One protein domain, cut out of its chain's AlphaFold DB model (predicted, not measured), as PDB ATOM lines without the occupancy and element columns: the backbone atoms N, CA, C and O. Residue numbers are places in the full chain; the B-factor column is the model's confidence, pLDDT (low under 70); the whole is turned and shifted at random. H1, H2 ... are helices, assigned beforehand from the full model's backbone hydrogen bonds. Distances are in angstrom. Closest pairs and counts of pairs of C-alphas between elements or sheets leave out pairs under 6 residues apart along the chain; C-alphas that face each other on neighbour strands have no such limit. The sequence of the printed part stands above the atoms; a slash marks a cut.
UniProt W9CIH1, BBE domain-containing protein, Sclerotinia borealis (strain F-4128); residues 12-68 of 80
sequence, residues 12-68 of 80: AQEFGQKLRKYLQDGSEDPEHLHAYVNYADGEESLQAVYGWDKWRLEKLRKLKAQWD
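This is residues 12 to 68 of the 80 residues of the protein "BBE domain-containing protein" of Sclerotinia borealis (strain F-4128) (UniProt W9CIH1). Look for two helices of 14 residues, H1 and H3, at opposite ends of a flat, loose model, with short H2 and the winding stretch of residues 26 to 45 between them. Residues 61 to 68, of which 61 to 67 belong to H3, stick out free. The 57 printed residues hold three named helices, in the order H1, H2, H3, and no named strand, an all helix class; the radius of gyration of the C-alphas is 13.5 A and the spans are 40 by 25 by 13 A.

Start at H1, residues 12 to 25, which is apart from both H2, residues 46 to 50, and H3, residues 54 to 67. H2 touches H3, which meets it with residues 56 to 57 alone; their closest C-alphas, of Tyr 50 and Leu 57, are 6.8 A apart. In H1, H2 and H3 every O i to N i+4 pair is within hydrogen-bond range.

Find C-alpha 12 at (168.590, 150.329, 109.533); from there H1 runs 19.9 A to C-alpha 25. H2 covers 5.7 A. H3 runs 20.5 A, ending at C-alpha 67, (140.281, 169.944, 124.486).

The farthest C-alphas, Phe 15 and Gln 66, are 39.8 A apart. The H1 to H2 link is long, with 20 residues; the H2 to H3 link is tight. The printed part has no cut, and no printed residue is under 70 in pLDDT.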
ATOM      1  N   ALA A  12     168.293 149.215 108.641       95.19
ATOM      2  CA  ALA A  12     168.590 150.329 109.533       95.19
ATOM      3  C   ALA A  12     167.679 150.322 110.773       95.19
ATOM      4  O   ALA A  12     168.167 150.508 111.889       95.19
ATOM      5  N   GLN A  13     166.385 150.048 110.586       94.38
ATOM      6  CA  GLN A  13     165.403 149.929 111.664       94.38
ATOM      7  C   GLN A  13     165.746 148.768 112.606       94.38
ATOM      8  O   GLN A  13     165.839 148.969 113.816       94.38
ATOM      9  N   GLU A  14     166.039 147.578 112.068       96.19
ATOM     10  CA  GLU A  14     166.445 146.417 112.869       96.19
ATOM     11  C   GLU A  14     167.727 146.705 113.669       96.19
ATOM     12  O   GLU A  14     167.823 146.373 114.855       96.19
ATOM     13  N   PHE A  15     168.716 147.349 113.042       96.88
ATOM     14  CA  PHE A  15     169.945 147.754 113.719       96.88
ATOM     15  C   PHE A  15     169.667 148.731 114.872       96.88
ATOM     16  O   PHE A  15     170.155 148.522 115.985       96.88
ATOM     17  N   GLY A  16     168.854 149.763 114.630       94.88
ATOM     18  CA  GLY A  16     168.473 150.752 115.640       94.88
ATOM     19  C   GLY A  16     167.723 150.128 116.816       94.88
ATOM     20  O   GLY A  16     168.067 150.378 117.972       94.88
ATOM     21  N   GLN A  17     166.761 149.245 116.536       94.56
ATOM     22  CA  GLN A  17     166.016 148.507 117.556       94.56
ATOM     23  C   GLN A  17     166.936 147.631 118.419       94.56
ATOM     24  O   GLN A  17     166.814 147.644 119.645       94.56
ATOM     25  N   LYS A  18     167.886 146.907 117.807       97.06
ATOM     26  CA  LYS A  18     168.865 146.082 118.539       97.06
ATOM     27  C   LYS A  18     169.770 146.926 119.427       97.06
ATOM     28  O   LYS A  18     169.961 146.591 120.593       97.06
ATOM     29  N   LEU A  19     170.298 148.030 118.899       96.50
ATOM     30  CA  LEU A  19     171.137 148.941 119.672       96.50
ATOM     31  C   LEU A  19     170.370 149.523 120.866       96.50
ATOM     32  O   LEU A  19     170.864 149.468 121.991       96.50
ATOM     33  N   ARG A  20     169.146 150.019 120.639       95.25
ATOM     34  CA  ARG A  20     168.264 150.528 121.700       95.25
ATOM     35  C   ARG A  20     168.022 149.469 122.770       95.25
ATOM     36  O   ARG A  20     168.115 149.782 123.953       95.25
ATOM     37  N   LYS A  21     167.773 148.220 122.363       95.56
ATOM     38  CA  LYS A  21     167.582 147.109 123.296       95.56
ATOM     39  C   LYS A  21     168.812 146.880 124.176       95.56
ATOM     40  O   LYS A  21     168.655 146.788 125.383       95.56
ATOM     41  N   TYR A  22     170.020 146.840 123.613       97.81
ATOM     42  CA  TYR A  22     171.230 146.658 124.425       97.81
ATOM     43  C   TYR A  22     171.445 147.789 125.436       97.81
ATOM     44  O   TYR A  22     171.863 147.531 126.562       97.81
ATOM     45  N   LEU A  23     171.141 149.032 125.051       96.12
ATOM     46  CA  LEU A  23     171.223 150.177 125.960       96.12
ATOM     47  C   LEU A  23     170.172 150.101 127.073       96.12
ATOM     48  O   LEU A  23     170.490 150.389 128.223       96.12
ATOM     49  N   GLN A  24     168.944 149.693 126.745       96.69
ATOM     50  CA  GLN A  24     167.878 149.489 127.725       96.69
ATOM     51  C   GLN A  24     168.222 148.352 128.696       96.69
ATOM     52  O   GLN A  24     168.134 148.548 129.905       96.69
ATOM     53  N   ASP A  25     168.672 147.204 128.183       97.56
ATOM     54  CA  ASP A  25     169.040 146.031 128.986       97.56
ATOM     55  C   ASP A  25     170.177 146.356 129.982       97.56
ATOM     56  O   ASP A  25     170.241 145.772 131.062       97.56
ATOM     57  N   GLY A  26     171.065 147.296 129.634       97.31
ATOM     58  CA  GLY A  26     172.145 147.788 130.499       97.31
ATOM     59  C   GLY A  26     171.803 149.021 131.346       97.31
ATOM     60  O   GLY A  26     172.695 149.559 132.000       97.31
ATOM     61  N   SER A  27     170.561 149.506 131.304       96.12
ATOM     62  CA  SER A  27     170.124 150.687 132.056       96.12
ATOM     63  C   SER A  27     169.722 150.348 133.496       96.12
ATOM     64  O   SER A  27     169.647 149.185 133.887       96.12
ATOM     65  N   GLU A  28     169.434 151.375 134.296       96.50
ATOM     66  CA  GLU A  28     168.922 151.205 135.663       96.50
ATOM     67  C   GLU A  28     167.486 150.645 135.705       96.50
ATOM     68  O   GLU A  28     167.056 150.167 136.753       96.50
ATOM     69  N   ASP A  29     166.757 150.676 134.583       96.25
ATOM     70  CA  ASP A  29     165.370 150.208 134.478       96.25
ATOM     71  C   ASP A  29     165.128 149.397 133.182       96.25
ATOM     72  O   ASP A  29     164.488 149.878 132.243       96.25
ATOM     73  N   PRO A  30     165.646 148.154 133.090       96.25
ATOM     74  CA  PRO A  30     165.578 147.348 131.867       96.25
ATOM     75  C   PRO A  30     164.159 146.993 131.408       96.25
ATOM     76  O   PRO A  30     163.915 146.816 130.214       96.25
ATOM     77  N   GLU A  31     163.207 146.907 132.337       96.06
ATOM     78  CA  GLU A  31     161.823 146.502 132.058       96.06
ATOM     79  C   GLU A  31     160.990 147.630 131.432       96.06
ATOM     80  O   GLU A  31     159.977 147.377 130.774       96.06
ATOM     81  N   HIS A  32     161.421 148.880 131.593       95.94
ATOM     82  CA  HIS A  32     160.661 150.045 131.174       95.94
ATOM     83  C   HIS A  32     161.478 150.900 130.210       95.94
ATOM     84  O   HIS A  32     162.372 151.651 130.588       95.94
ATOM     85  N   LEU A  33     161.122 150.843 128.927       95.50
ATOM     86  CA  LEU A  33     161.663 151.787 127.957       95.50
ATOM     87  C   LEU A  33     161.184 153.199 128.315       95.50
ATOM     88  O   LEU A  33     159.982 153.422 128.447       95.50
ATOM     89  N   HIS A  34     162.101 154.158 128.422       94.75
ATOM     90  CA  HIS A  34     161.779 155.576 128.603       94.75
ATOM     91  C   HIS A  34     162.237 156.351 127.370       94.75
ATOM     92  O   HIS A  34     163.426 156.598 127.177       94.75
ATOM     93  N   ALA A  35     161.287 156.719 126.515       94.94
ATOM     94  CA  ALA A  35     161.536 157.455 125.286       94.94
ATOM     95  C   ALA A  35     161.126 158.918 125.459       94.94
ATOM     96  O   ALA A  35     159.979 159.240 125.771       94.94
ATOM     97  N   TYR A  36     162.063 159.837 125.230       93.06
ATOM     98  CA  TYR A  36     161.714 161.250 125.179       93.06
ATOM     99  C   TYR A  36     160.912 161.523 123.903       93.06
ATOM    100  O   TYR A  36     161.385 161.233 122.812       93.06
ATOM    101  N   VAL A  37     159.720 162.113 124.037       92.12
ATOM    102  CA  VAL A  37     158.746 162.298 122.942       92.12
ATOM    103  C   VAL A  37     159.317 162.905 121.655       92.12
ATOM    104  O   VAL A  37     158.892 162.524 120.572       92.12
ATOM    105  N   ASN A  38     160.304 163.801 121.748       92.19
ATOM    106  CA  ASN A  38     160.921 164.430 120.574       92.19
ATOM    107  C   ASN A  38     161.892 163.506 119.808       92.19
ATOM    108  O   ASN A  38     162.320 163.869 118.717       92.19
ATOM    109  N   TYR A  39     162.250 162.354 120.381       91.69
ATOM    110  CA  TYR A  39     163.134 161.335 119.799       91.69
ATOM    111  C   TYR A  39     162.502 159.940 119.781       91.69
ATOM    112  O   TYR A  39     163.220 158.958 119.605       91.69
ATOM    113  N   ALA A  40     161.189 159.828 120.000       92.38
ATOM    114  CA  ALA A  40     160.504 158.567 119.750       92.38
ATOM    115  C   ALA A  40     160.639 158.197 118.257       92.38
ATOM    116  O   ALA A  40     160.969 159.032 117.413       92.38
ATOM    117  N   ASP A  41     160.383 156.951 117.900       88.12
ATOM    118  CA  ASP A  41     160.328 156.526 116.493       88.12
ATOM    119  C   ASP A  41     158.899 156.140 116.073       88.12
ATOM    120  O   ASP A  41     158.586 155.992 114.896       88.12
ATOM    121  N   GLY A  42     157.981 156.060 117.042       87.38
ATOM    122  CA  GLY A  42     156.567 155.749 116.827       87.38
ATOM    123  C   GLY A  42     156.212 154.285 117.080       87.38
ATOM    124  O   GLY A  42     155.035 153.931 117.044       87.38
ATOM    125  N   GLU A  43     157.203 153.447 117.377       89.12
ATOM    126  CA  GLU A  43     157.013 152.054 117.794       89.12
ATOM    127  C   GLU A  43     156.902 151.893 119.314       89.12
ATOM    128  O   GLU A  43     156.545 150.826 119.816       89.12
ATOM    129  N   GLU A  44     157.255 152.933 120.065       93.75
ATOM    130  CA  GLU A  44     157.195 152.922 121.514       93.75
ATOM    131  C   GLU A  44     155.752 152.918 122.020       93.75
ATOM    132  O   GLU A  44     154.851 153.547 121.460       93.75
ATOM    133  N   SER A  45     155.527 152.236 123.144       94.75
ATOM    134  CA  SER A  45     154.237 152.289 123.825       94.75
ATOM    135  C   SER A  45     153.947 153.700 124.353       94.75
ATOM    136  O   SER A  45     154.852 154.486 124.645       94.75
ATOM    137  N   LEU A  46     152.668 154.014 124.572       95.06
ATOM    138  CA  LEU A  46     152.278 155.285 125.191       95.06
ATOM    139  C   LEU A  46     152.898 155.462 126.583       95.06
ATOM    140  O   LEU A  46     153.204 156.583 126.971       95.06
ATOM    141  N   GLN A  47     153.101 154.374 127.326       96.19
ATOM    142  CA  GLN A  47     153.789 154.396 128.615       96.19
ATOM    143  C   GLN A  47     155.263 154.758 128.453       96.19
ATOM    144  O   GLN A  47     155.776 155.568 129.218       96.19
ATOM    145  N   ALA A  48     155.933 154.212 127.438       96.31
ATOM    146  CA  ALA A  48     157.332 154.518 127.192       96.31
ATOM    147  C   ALA A  48     157.550 155.993 126.822       96.31
ATOM    148  O   ALA A  48     158.547 156.583 127.228       96.31
ATOM    149  N   VAL A  49     156.601 156.606 126.108       96.00
ATOM    150  CA  VAL A  49     156.690 158.012 125.676       96.00
ATOM    151  C   VAL A  49     156.183 158.992 126.737       96.00
ATOM    152  O   VAL A  49     156.779 160.045 126.974       96.00
ATOM    153  N   TYR A  50     155.057 158.676 127.379       95.56
ATOM    154  CA  TYR A  50     154.367 159.590 128.292       95.56
ATOM    155  C   TYR A  50     154.525 159.243 129.770       95.56
ATOM    156  O   TYR A  50     154.083 160.031 130.603       95.56
ATOM    157  N   GLY A  51     155.175 158.134 130.109       95.50
ATOM    158  CA  GLY A  51     155.457 157.689 131.471       95.50
ATOM    159  C   GLY A  51     154.651 156.456 131.898       95.50
ATOM    160  O   GLY A  51     153.493 156.274 131.515       95.50
ATOM    161  N   TRP A  52     155.276 155.635 132.743       96.25
ATOM    162  CA  TRP A  52     154.753 154.348 133.217       96.25
ATOM    163  C   TRP A  52     153.736 154.457 134.359       96.25
ATOM    164  O   TRP A  52     152.965 153.528 134.608       96.25
ATOM    165  N   ASP A  53     153.665 155.615 135.013       96.94
ATOM    166  CA  ASP A  53     152.654 155.891 136.025       96.94
ATOM    167  C   ASP A  53     151.244 155.938 135.420       96.94
ATOM    168  O   ASP A  53     150.919 156.815 134.611       96.94
ATOM    169  N   LYS A  54     150.352 155.052 135.885       94.12
ATOM    170  CA  LYS A  54     148.966 154.946 135.384       94.12
ATOM    171  C   LYS A  54     148.222 156.287 135.371       94.12
ATOM    172  O   LYS A  54     147.575 156.626 134.379       94.12
ATOM    173  N   TRP A  55     148.368 157.082 136.435       97.00
ATOM    174  CA  TRP A  55     147.678 158.369 136.579       97.00
ATOM    175  C   TRP A  55     148.058 159.374 135.481       97.00
ATOM    176  O   TRP A  55     147.258 160.248 135.137       97.00
ATOM    177  N   ARG A  56     149.271 159.273 134.923       96.81
ATOM    178  CA  ARG A  56     149.787 160.235 133.949       96.81
ATOM    179  C   ARG A  56     149.072 160.096 132.614       96.81
ATOM    180  O   ARG A  56     148.543 161.086 132.108       96.81
ATOM    181  N   LEU A  57     148.964 158.872 132.098       96.50
ATOM    182  CA  LEU A  57     148.182 158.600 130.890       96.50
ATOM    183  C   LEU A  57     146.700 158.906 131.100       96.50
ATOM    184  O   LEU A  57     146.090 159.541 130.247       96.50
ATOM    185  N   GLU A  58     146.119 158.542 132.243       97.44
ATOM    186  CA  GLU A  58     144.723 158.886 132.547       97.44
ATOM    187  C   GLU A  58     144.472 160.398 132.518       97.44
ATOM    188  O   GLU A  58     143.473 160.854 131.956       97.44
ATOM    189  N   LYS A  59     145.382 161.191 133.092       97.75
ATOM    190  CA  LYS A  59     145.300 162.654 133.056       97.75
ATOM    191  C   LYS A  59     145.383 163.181 131.626       97.75
ATOM    192  O   LYS A  59     144.584 164.042 131.261       97.75
ATOM    193  N   LEU A  60     146.314 162.671 130.819       97.06
ATOM    194  CA  LEU A  60     146.479 163.102 129.430       97.06
ATOM    195  C   LEU A  60     145.254 162.763 128.574       97.06
ATOM    196  O   LEU A  60     144.776 163.635 127.856       97.06
ATOM    197  N   ARG A  61     144.685 161.561 128.716       96.94
ATOM    198  CA  ARG A  61     143.444 161.163 128.026       96.94
ATOM    199  C   ARG A  61     142.262 162.056 128.397       96.94
ATOM    200  O   ARG A  61     141.536 162.527 127.528       96.94
ATOM    201  N   LYS A  62     142.101 162.375 129.686       97.75
ATOM    202  CA  LYS A  62     141.058 163.311 130.148       97.75
ATOM    203  C   LYS A  62     141.216 164.696 129.521       97.75
ATOM    204  O   LYS A  62     140.237 165.268 129.051       97.75
ATOM    205  N   LEU A  63     142.443 165.222 129.484       97.56
ATOM    206  CA  LEU A  63     142.730 166.507 128.842       97.56
ATOM    207  C   LEU A  63     142.474 166.452 127.333       97.56
ATOM    208  O   LEU A  63     141.877 167.370 126.781       97.56
ATOM    209  N   LYS A  64     142.872 165.366 126.670       97.56
ATOM    210  CA  LYS A  64     142.630 165.150 125.247       97.56
ATOM    211  C   LYS A  64     141.137 165.160 124.921       97.56
ATOM    212  O   LYS A  64     140.726 165.909 124.043       97.56
ATOM    213  N   ALA A  65     140.325 164.420 125.670       97.00
ATOM    214  CA  ALA A  65     138.875 164.411 125.497       97.00
ATOM    215  C   ALA A  65     138.236 165.787 125.762       97.00
ATOM    216  O   ALA A  65     137.281 166.164 125.087       97.00
ATOM    217  N   GLN A  66     138.767 166.551 126.724       97.88
ATOM    218  CA  GLN A  66     138.282 167.896 127.041       97.88
ATOM    219  C   GLN A  66     138.571 168.904 125.919       97.88
ATOM    220  O   GLN A  66     137.707 169.714 125.589       97.88
ATOM    221  N   TRP A  67     139.786 168.884 125.370       97.25
ATOM    222  CA  TRP A  67     140.281 169.944 124.486       97.25
ATOM    223  C   TRP A  67     140.262 169.581 123.000       97.25
ATOM    224  O   TRP A  67     140.176 170.471 122.158       97.25
ATOM    225  N   ASP A  68     140.295 168.294 122.664       97.50
ATOM    226  CA  ASP A  68     140.184 167.796 121.296       97.50
ATOM    227  C   ASP A  68     139.236 166.582 121.213       97.50
ATOM    228  O   ASP A  68     139.647 165.473 120.857       97.50
TER     229      ASP A  68